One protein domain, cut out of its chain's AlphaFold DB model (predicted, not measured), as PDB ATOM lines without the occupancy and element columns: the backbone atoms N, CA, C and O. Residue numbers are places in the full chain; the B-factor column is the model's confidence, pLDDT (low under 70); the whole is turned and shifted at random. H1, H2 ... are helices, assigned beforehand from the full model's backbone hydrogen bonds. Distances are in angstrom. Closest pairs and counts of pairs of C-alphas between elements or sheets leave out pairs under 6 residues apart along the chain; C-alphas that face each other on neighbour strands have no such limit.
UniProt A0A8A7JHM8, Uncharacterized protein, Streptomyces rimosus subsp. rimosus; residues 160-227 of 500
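AT A GLANCE: This is residues 160 to 227 of the 500 residues of an uncharacterized protein of Streptomyces rimosus subsp. rimosus (UniProt A0A8A7JHM8). One long helix, H4, makes the longest axis; the short helices H2 and H3 form a hairpin whose H3 packs along the first half of H4, and the small H1 sits at the first end of H4. The other end of H4, residues 218 to 226, sticks out free with residue 227. The printed part has 68 residues with four named helices, H1 H2 H3 H4 in that order, and no named strand: the class is all helix. The whole is loose, with a radius of gyration of the C-alphas of 13.7 A, and flat, spanning 47 by 25 by 13 A.

IN THESE COORDINATES: Start at residue 160 and find C-alpha 165 at (34.304, -16.059, 10.092), where H1 begins; it runs to residue 170. Next come H2, residues 177 to 183, 10.0 A long, and H3, residues 190 to 197, 10.4 A. H4 starts at C-alpha 203 at (39.273, -20.133, 19.418) and runs 34.3 A to C-alpha 226 at (68.967, -37.176, 17.918).

HOW THE PARTS SIT: Look first at H1 and H4, which only just touch, with 3 pairs of C-alphas within 8 A; the closest are those of Lys 168 and Leu 203, 7.3 A apart. Their lines stand about perpendicular, only just, at 71 degrees. H2 and H3 are a hairpin and touch, closest at the C-alphas of Asp 182 and Ala 193, 5.7 A apart; they run opposite ways at a shallow tilt of 33 degrees, only just short of steep. H3 and H4 are a hairpin too, at a shallow tilt of 29 degrees, opposite ways; H4 touches H3 with residues 206 to 213 alone, and the closest C-alphas are those of Ala 190 and Ile 213, 5.9 A. H2 and H4 are apart, as are H1 and H3. In H1, H2, H3 and H4 every O i to N i+4 pair is within hydrogen-bond range.

THE WHOLE: The two C-alphas farthest apart, those of Val 169 and His 227, are 46.6 A from each other. The printed part has no cut; the link from H3 to H4 is tight, and the other two are short. Look for pLDDT under 70 at residues 163 to 174 and 227.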
ATOM      1  N   ILE A 160      43.409 -29.331  12.523       88.06
ATOM      2  CA  ILE A 160      43.513 -27.980  13.086       88.06
ATOM      3  C   ILE A 160      43.250 -26.976  11.962       88.06
ATOM      4  O   ILE A 160      44.099 -26.724  11.103       88.06
ATOM      5  N   LYS A 161      42.037 -26.425  11.956       81.94
ATOM      6  CA  LYS A 161      41.603 -25.382  11.028       81.94
ATOM      7  C   LYS A 161      41.450 -24.063  11.765       81.94
ATOM      8  O   LYS A 161      41.062 -24.041  12.932       81.94
ATOM      9  N   ASP A 162      41.721 -22.984  11.047       75.38
ATOM     10  CA  ASP A 162      41.347 -21.638  11.462       75.38
ATOM     11  C   ASP A 162      39.835 -21.577  11.738       75.38
ATOM     12  O   ASP A 162      39.072 -22.165  10.960       75.38
ATOM     13  N   PRO A 163      39.379 -20.875  12.795       68.12
ATOM     14  CA  PRO A 163      37.955 -20.678  13.004       68.12
ATOM     15  C   PRO A 163      37.328 -19.968  11.808       68.12
ATOM     16  O   PRO A 163      37.893 -19.011  11.261       68.12
ATOM     17  N   GLY A 164      36.134 -20.415  11.426       69.56
ATOM     18  CA  GLY A 164      35.337 -19.750  10.404       69.56
ATOM     19  C   GLY A 164      35.006 -18.312  10.810       69.56
ATOM     20  O   GLY A 164      34.987 -17.974  11.992       69.56
ATOM     21  N   PHE A 165      34.692 -17.454   9.835       66.12
ATOM     22  CA  PHE A 165      34.304 -16.059  10.092       66.12
ATOM     23  C   PHE A 165      33.213 -15.942  11.177       66.12
ATOM     24  O   PHE A 165      33.338 -15.150  12.105       66.12
ATOM     25  N   TRP A 166      32.196 -16.806  11.109       60.56
ATOM     26  CA  TRP A 166      31.103 -16.872  12.083       60.56
ATOM     27  C   TRP A 166      31.530 -17.330  13.486       60.56
ATOM     28  O   TRP A 166      30.927 -16.903  14.464       60.56
ATOM     29  N   GLU A 167      32.570 -18.159  13.598       66.31
ATOM     30  CA  GLU A 167      33.123 -18.587  14.889       66.31
ATOM     31  C   GLU A 167      33.963 -17.465  15.514       66.31
ATOM     32  O   GLU A 167      33.829 -17.205  16.705       66.31
ATOM     33  N   LYS A 168      34.753 -16.736  14.706       63.97
ATOM     34  CA  LYS A 168      35.533 -15.569  15.162       63.97
ATOM     35  C   LYS A 168      34.620 -14.473  15.733       63.97
ATOM     36  O   LYS A 168      34.856 -14.011  16.841       63.97
ATOM     37  N   VAL A 169      33.538 -14.122  15.029       62.31
ATOM     38  CA  VAL A 169      32.561 -13.100  15.473       62.31
ATOM     39  C   VAL A 169      31.822 -13.499  16.762       62.31
ATOM     40  O   VAL A 169      31.421 -12.634  17.537       62.31
ATOM     41  N   GLY A 170      31.654 -14.798  17.028       62.16
ATOM     42  CA  GLY A 170      31.055 -15.285  18.275       62.16
ATOM     43  C   GLY A 170      31.972 -15.200  19.503       62.16
ATOM     44  O   GLY A 170      31.470 -15.283  20.624       62.16
ATOM     45  N   ASP A 171      33.284 -15.034  19.306       63.03
ATOM     46  CA  ASP A 171      34.316 -15.337  20.309       63.03
ATOM     47  C   ASP A 171      35.368 -14.216  20.501       63.03
ATOM     48  O   ASP A 171      36.423 -14.415  21.100       63.03
ATOM     49  N   GLU A 172      35.070 -12.989  20.057       56.00
ATOM     50  CA  GLU A 172      35.927 -11.786  20.182       56.00
ATOM     51  C   GLU A 172      36.215 -11.315  21.635       56.00
ATOM     52  O   GLU A 172      36.687 -10.200  21.853       56.00
ATOM     53  N   LYS A 173      35.932 -12.133  22.659       59.94
ATOM     54  CA  LYS A 173      36.061 -11.775  24.088       59.94
ATOM     55  C   LYS A 173      37.163 -12.521  24.852       59.94
ATOM     56  O   LYS A 173      37.241 -12.363  26.070       59.94
ATOM     57  N   GLY A 174      37.995 -13.311  24.172       66.81
ATOM     58  CA  GLY A 174      39.127 -14.001  24.801       66.81
ATOM     59  C   GLY A 174      40.188 -13.042  25.366       66.81
ATOM     60  O   GLY A 174      40.575 -12.078  24.706       66.81
ATOM     61  N   ASP A 175      40.674 -13.317  26.580       79.31
ATOM     62  CA  ASP A 175      41.785 -12.599  27.224       79.31
ATOM     63  C   ASP A 175      43.034 -13.491  27.249       79.31
ATOM     64  O   ASP A 175      43.303 -14.229  28.202       79.31
ATOM     65  N   ASP A 176      43.835 -13.385  26.190       82.88
ATOM     66  CA  ASP A 176      45.080 -14.140  26.032       82.88
ATOM     67  C   ASP A 176      46.180 -13.705  27.038       82.88
ATOM     68  O   ASP A 176      47.239 -14.340  27.115       82.88
ATOM     69  N   SER A 177      45.983 -12.645  27.842       85.62
ATOM     70  CA  SER A 177      47.035 -12.091  28.715       85.62
ATOM     71  C   SER A 177      47.483 -13.045  29.825       85.62
ATOM     72  O   SER A 177      48.635 -12.978  30.267       85.62
ATOM     73  N   GLN A 178      46.605 -13.942  30.285       84.81
ATOM     74  CA  GLN A 178      46.969 -14.977  31.254       84.81
ATOM     75  C   GLN A 178      47.740 -16.124  30.587       84.81
ATOM     76  O   GLN A 178      48.768 -16.548  31.116       84.81
ATOM     77  N   PHE A 179      47.332 -16.533  29.383       86.50
ATOM     78  CA  PHE A 179      48.059 -17.522  28.589       86.50
ATOM     79  C   PHE A 179      49.492 -17.068  28.280       86.50
ATOM     80  O   PHE A 179      50.430 -17.843  28.444       86.50
ATOM     81  N   HIS A 180      49.699 -15.796  27.923       85.81
ATOM     82  CA  HIS A 180      51.042 -15.251  27.700       85.81
ATOM     83  C   HIS A 180      51.941 -15.301  28.950       85.81
ATOM     84  O   HIS A 180      53.143 -15.533  28.820       85.81
ATOM     85  N   LYS A 181      51.386 -15.129  30.159       87.31
ATOM     86  CA  LYS A 181      52.143 -15.275  31.421       87.31
ATOM     87  C   LYS A 181      52.483 -16.732  31.716       87.31
ATOM     88  O   LYS A 181      53.590 -17.012  32.164       87.31
ATOM     89  N   ASP A 182      51.541 -17.641  31.470       87.75
ATOM     90  CA  ASP A 182      51.745 -19.073  31.679       87.75
ATOM     91  C   ASP A 182      52.767 -19.633  30.668       87.75
ATOM     92  O   ASP A 182      53.673 -20.351  31.071       87.75
ATOM     93  N   MET A 183      52.743 -19.200  29.400       86.88
ATOM     94  CA  MET A 183      53.782 -19.524  28.404       86.88
ATOM     95  C   MET A 183      55.165 -18.938  28.720       86.88
ATOM     96  O   MET A 183      56.179 -19.512  28.332       86.88
ATOM     97  N   ALA A 184      55.233 -17.799  29.414       85.88
ATOM     98  CA  ALA A 184      56.500 -17.214  29.859       85.88
ATOM     99  C   ALA A 184      57.105 -17.937  31.083       85.88
ATOM    100  O   ALA A 184      58.232 -17.638  31.485       85.88
ATOM    101  N   ASN A 185      56.375 -18.874  31.698       85.44
ATOM    102  CA  ASN A 185      56.859 -19.659  32.825       85.44
ATOM    103  C   ASN A 185      57.657 -20.877  32.319       85.44
ATOM    104  O   ASN A 185      57.056 -21.797  31.770       85.44
ATOM    105  N   PRO A 186      58.975 -20.983  32.582       81.69
ATOM    106  CA  PRO A 186      59.813 -22.078  32.071       81.69
ATOM    107  C   PRO A 186      59.481 -23.463  32.658       81.69
ATOM    108  O   PRO A 186      60.145 -24.445  32.333       81.69
ATOM    109  N   LYS A 187      58.497 -23.551  33.562       83.88
ATOM    110  CA  LYS A 187      57.958 -24.803  34.117       83.88
ATOM    111  C   LYS A 187      56.645 -25.241  33.454       83.88
ATOM    112  O   LYS A 187      56.055 -26.217  33.910       83.88
ATOM    113  N   MET A 188      56.164 -24.514  32.448       85.62
ATOM    114  CA  MET A 188      54.949 -24.829  31.701       85.62
ATOM    115  C   MET A 188      55.277 -25.028  30.224       85.62
ATOM    116  O   MET A 188      56.085 -24.295  29.664       85.62
ATOM    117  N   ASP A 189      54.643 -26.018  29.606       88.69
ATOM    118  CA  ASP A 189      54.661 -26.213  28.158       88.69
ATOM    119  C   ASP A 189      53.340 -25.745  27.531       88.69
ATOM    120  O   ASP A 189      52.378 -25.405  28.233       88.69
ATOM    121  N   ALA A 190      53.276 -25.735  26.196       88.44
ATOM    122  CA  ALA A 190      52.087 -25.293  25.475       88.44
ATOM    123  C   ALA A 190      50.829 -26.091  25.847       88.44
ATOM    124  O   ALA A 190      49.735 -25.529  25.850       88.44
ATOM    125  N   ARG A 191      50.965 -27.378  26.196       89.19
ATOM    126  CA  ARG A 191      49.836 -28.242  26.557       89.19
ATOM    127  C   ARG A 191      49.251 -27.872  27.911       89.19
ATOM    128  O   ARG A 191      48.048 -27.635  28.001       89.19
ATOM    129  N   MET A 192      50.079 -27.757  28.947       88.00
ATOM    130  CA  MET A 192      49.600 -27.335  30.260       88.00
ATOM    131  C   MET A 192      49.090 -25.885  30.223       88.00
ATOM    132  O   MET A 192      48.035 -25.598  30.786       88.00
ATOM    133  N   ALA A 193      49.764 -24.978  29.503       89.19
ATOM    134  CA  ALA A 193      49.291 -23.604  29.329       89.19
ATOM    135  C   ALA A 193      47.931 -23.535  28.602       89.19
ATOM    136  O   ALA A 193      47.069 -22.749  29.008       89.19
ATOM    137  N   LEU A 194      47.710 -24.378  27.584       89.19
ATOM    138  CA  LEU A 194      46.426 -24.522  26.890       89.19
ATOM    139  C   LEU A 194      45.333 -25.017  27.837       89.19
ATOM    140  O   LEU A 194      44.297 -24.375  27.960       89.19
ATOM    141  N   GLU A 195      45.552 -26.135  28.531       88.00
ATOM    142  CA  GLU A 195      44.537 -26.761  29.390       88.00
ATOM    143  C   GLU A 195      44.161 -25.884  30.612       88.00
ATOM    144  O   GLU A 195      43.008 -25.894  31.062       88.00
ATOM    145  N   LEU A 196      45.087 -25.048  31.100       87.50
ATOM    146  CA  LEU A 196      44.813 -24.033  32.127       87.50
ATOM    147  C   LEU A 196      43.980 -22.849  31.605       87.50
ATOM    148  O   LEU A 196      43.149 -22.332  32.347       87.50
ATOM    149  N   ASN A 197      44.180 -22.429  30.351       88.31
ATOM    150  CA  ASN A 197      43.586 -21.202  29.796       88.31
ATOM    151  C   ASN A 197      42.450 -21.438  28.784       88.31
ATOM    152  O   ASN A 197      41.862 -20.473  28.300       88.31
ATOM    153  N   ARG A 198      42.093 -22.696  28.493       83.81
ATOM    154  CA  ARG A 198      41.153 -23.105  27.430       83.81
ATOM    155  C   ARG A 198      39.769 -22.446  27.462       83.81
ATOM    156  O   ARG A 198      39.097 -22.399  26.442       83.81
ATOM    157  N   ASP A 199      39.326 -21.970  28.622       83.44
ATOM    158  CA  ASP A 199      38.032 -21.296  28.785       83.44
ATOM    159  C   ASP A 199      38.104 -19.763  28.605       83.44
ATOM    160  O   ASP A 199      37.058 -19.128  28.515       83.44
ATOM    161  N   ASN A 200      39.312 -19.181  28.554       83.62
ATOM    162  CA  ASN A 200      39.562 -17.738  28.397       83.62
ATOM    163  C   ASN A 200      40.262 -17.378  27.070       83.62
ATOM    164  O   ASN A 200      40.327 -16.200  26.724       83.62
ATOM    165  N   LEU A 201      40.822 -18.364  26.363       83.00
ATOM    166  CA  LEU A 201      41.473 -18.200  25.060       83.00
ATOM    167  C   LEU A 201      40.447 -17.993  23.945       83.00
ATOM    168  O   LEU A 201      39.428 -18.680  23.920       83.00
ATOM    169  N   SER A 202      40.768 -17.132  22.974       86.06
ATOM    170  CA  SER A 202      40.028 -17.109  21.702       86.06
ATOM    171  C   SER A 202      40.221 -18.422  20.931       86.06
ATOM    172  O   SER A 202      41.310 -19.002  20.951       86.06
ATOM    173  N   LEU A 203      39.218 -18.874  20.175       83.75
ATOM    174  CA  LEU A 203      39.273 -20.133  19.418       83.75
ATOM    175  C   LEU A 203      40.426 -20.134  18.402       83.75
ATOM    176  O   LEU A 203      41.079 -21.156  18.197       83.75
ATOM    177  N   SER A 204      40.756 -18.980  17.813       85.06
ATOM    178  CA  SER A 204      41.943 -18.829  16.957       85.06
ATOM    179  C   SER A 204      43.244 -19.080  17.714       85.06
ATOM    180  O   SER A 204      44.153 -19.713  17.173       85.06
ATOM    181  N   LYS A 205      43.335 -18.629  18.970       87.44
ATOM    182  CA  LYS A 205      44.501 -18.874  19.814       87.44
ATOM    183  C   LYS A 205      44.536 -20.321  20.302       87.44
ATOM    184  O   LYS A 205      45.598 -20.929  20.228       87.44
ATOM    185  N   GLU A 206      43.399 -20.910  20.683       88.88
ATOM    186  CA  GLU A 206      43.284 -22.342  21.009       88.88
ATOM    187  C   GLU A 206      43.843 -23.202  19.861       88.88
ATOM    188  O   GLU A 206      44.738 -24.017  20.079       88.88
ATOM    189  N   ARG A 207      43.408 -22.944  18.617       90.12
ATOM    190  CA  ARG A 207      43.896 -23.633  17.406       90.12
ATOM    191  C   ARG A 207      45.387 -23.411  17.149       90.12
ATOM    192  O   ARG A 207      46.081 -24.351  16.768       90.12
ATOM    193  N   GLN A 208      45.900 -22.197  17.369       91.12
ATOM    194  CA  GLN A 208      47.334 -21.922  17.228       91.12
ATOM    195  C   GLN A 208      48.144 -22.745  18.232       91.12
ATOM    196  O   GLN A 208      49.161 -23.329  17.870       91.12
ATOM    197  N   VAL A 209      47.686 -22.835  19.478       91.19
ATOM    198  CA  VAL A 209      48.392 -23.569  20.530       91.19
ATOM    199  C   VAL A 209      48.270 -25.083  20.333       91.19
ATOM    200  O   VAL A 209      49.272 -25.775  20.478       91.19
ATOM    201  N   GLU A 210      47.116 -25.601  19.889       92.25
ATOM    202  CA  GLU A 210      46.983 -26.993  19.417       92.25
ATOM    203  C   GLU A 210      48.027 -27.314  18.324       92.25
ATOM    204  O   GLU A 210      48.666 -28.366  18.377       92.25
ATOM    205  N   ALA A 211      48.250 -26.403  17.366       93.44
ATOM    206  CA  ALA A 211      49.237 -26.585  16.297       93.44
ATOM    207  C   ALA A 211      50.680 -26.565  16.818       93.44
ATOM    208  O   ALA A 211      51.516 -27.351  16.371       93.44
ATOM    209  N   VAL A 212      50.976 -25.707  17.796       93.12
ATOM    210  CA  VAL A 212      52.295 -25.685  18.436       93.12
ATOM    211  C   VAL A 212      52.557 -26.980  19.207       93.12
ATOM    212  O   VAL A 212      53.636 -27.543  19.054       93.12
ATOM    213  N   ILE A 213      51.575 -27.513  19.944       92.38
ATOM    214  CA  ILE A 213      51.721 -28.786  20.674       92.38
ATOM    215  C   ILE A 213      52.083 -29.932  19.716       92.38
ATOM    216  O   ILE A 213      52.977 -30.715  20.025       92.38
ATOM    217  N   VAL A 214      51.460 -30.009  18.529       94.44
ATOM    218  CA  VAL A 214      51.829 -30.998  17.491       94.44
ATOM    219  C   VAL A 214      53.313 -30.891  17.115       94.44
ATOM    220  O   VAL A 214      54.012 -31.903  17.014       94.44
ATOM    221  N   MET A 215      53.801 -29.667  16.919       95.12
ATOM    222  CA  MET A 215      55.182 -29.403  16.514       95.12
ATOM    223  C   MET A 215      56.184 -29.633  17.653       95.12
ATOM    224  O   MET A 215      57.281 -30.137  17.407       95.12
ATOM    225  N   GLU A 216      55.817 -29.333  18.902       92.75
ATOM    226  CA  GLU A 216      56.638 -29.613  20.086       92.75
ATOM    227  C   GLU A 216      56.741 -31.108  20.392       92.75
ATOM    228  O   GLU A 216      57.852 -31.591  20.612       92.75
ATOM    229  N   GLU A 217      55.637 -31.860  20.328       92.56
ATOM    230  CA  GLU A 217      55.625 -33.328  20.441       92.56
ATOM    231  C   GLU A 217      56.542 -33.965  19.381       92.56
ATOM    232  O   GLU A 217      57.395 -34.802  19.699       92.56
ATOM    233  N   LEU A 218      56.436 -33.522  18.120       93.19
ATOM    234  CA  LEU A 218      57.286 -34.006  17.029       93.19
ATOM    235  C   LEU A 218      58.766 -33.641  17.248       93.19
ATOM    236  O   LEU A 218      59.640 -34.497  17.096       93.19
ATOM    237  N   ALA A 219      59.063 -32.406  17.660       91.62
ATOM    238  CA  ALA A 219      60.429 -31.958  17.932       91.62
ATOM    239  C   ALA A 219      61.053 -32.665  19.148       91.62
ATOM    240  O   ALA A 219      62.231 -33.024  19.107       91.62
ATOM    241  N   ALA A 220      60.289 -32.909  20.214       89.06
ATOM    242  CA  ALA A 220      60.731 -33.684  21.372       89.06
ATOM    243  C   ALA A 220      61.025 -35.141  20.982       89.06
ATOM    244  O   ALA A 220      62.074 -35.680  21.341       89.06
ATOM    245  N   ASN A 221      60.157 -35.752  20.171       90.06
ATOM    246  CA  ASN A 221      60.357 -37.092  19.629       90.06
ATOM    247  C   ASN A 221      61.605 -37.175  18.727       90.06
ATOM    248  O   ASN A 221      62.364 -38.141  18.812       90.06
ATOM    249  N   TYR A 222      61.874 -36.144  17.919       89.50
ATOM    250  CA  TYR A 222      63.090 -36.054  17.105       89.50
ATOM    251  C   TYR A 222      64.347 -35.832  17.954       89.50
ATOM    252  O   TYR A 222      65.342 -36.504  17.708       89.50
ATOM    253  N   ARG A 223      64.320 -34.986  18.994       86.94
ATOM    254  CA  ARG A 223      65.454 -34.816  19.930       86.94
ATOM    255  C   ARG A 223      65.771 -36.098  20.693       86.94
ATOM    256  O   ARG A 223      66.936 -36.468  20.793       86.94
ATOM    257  N   ALA A 224      64.749 -36.818  21.151       84.62
ATOM    258  CA  ALA A 224      64.925 -38.121  21.784       84.62
ATOM    259  C   ALA A 224      65.574 -39.151  20.835       84.62
ATOM    260  O   ALA A 224      66.309 -40.020  21.299       84.62
ATOM    261  N   ARG A 225      65.370 -39.021  19.512       81.44
ATOM    262  CA  ARG A 225      66.130 -39.772  18.499       81.44
ATOM    263  C   ARG A 225      67.458 -39.127  18.099       81.44
ATOM    264  O   ARG A 225      68.304 -39.860  17.634       81.44
ATOM    265  N   ALA A 226      67.704 -37.833  18.293       71.75
ATOM    266  CA  ALA A 226      68.967 -37.176  17.918       71.75
ATOM    267  C   ALA A 226      70.168 -37.613  18.783       71.75
ATOM    268  O   ALA A 226      71.316 -37.417  18.397       71.75
ATOM    269  N   HIS A 227      69.912 -38.264  19.923       64.19
ATOM    270  CA  HIS A 227      70.927 -39.020  20.665       64.19
ATOM    271  C   HIS A 227      71.356 -40.323  19.957       64.19
ATOM    272  O   HIS A 227      72.334 -40.944  20.366       64.19
TER     273      HIS A 227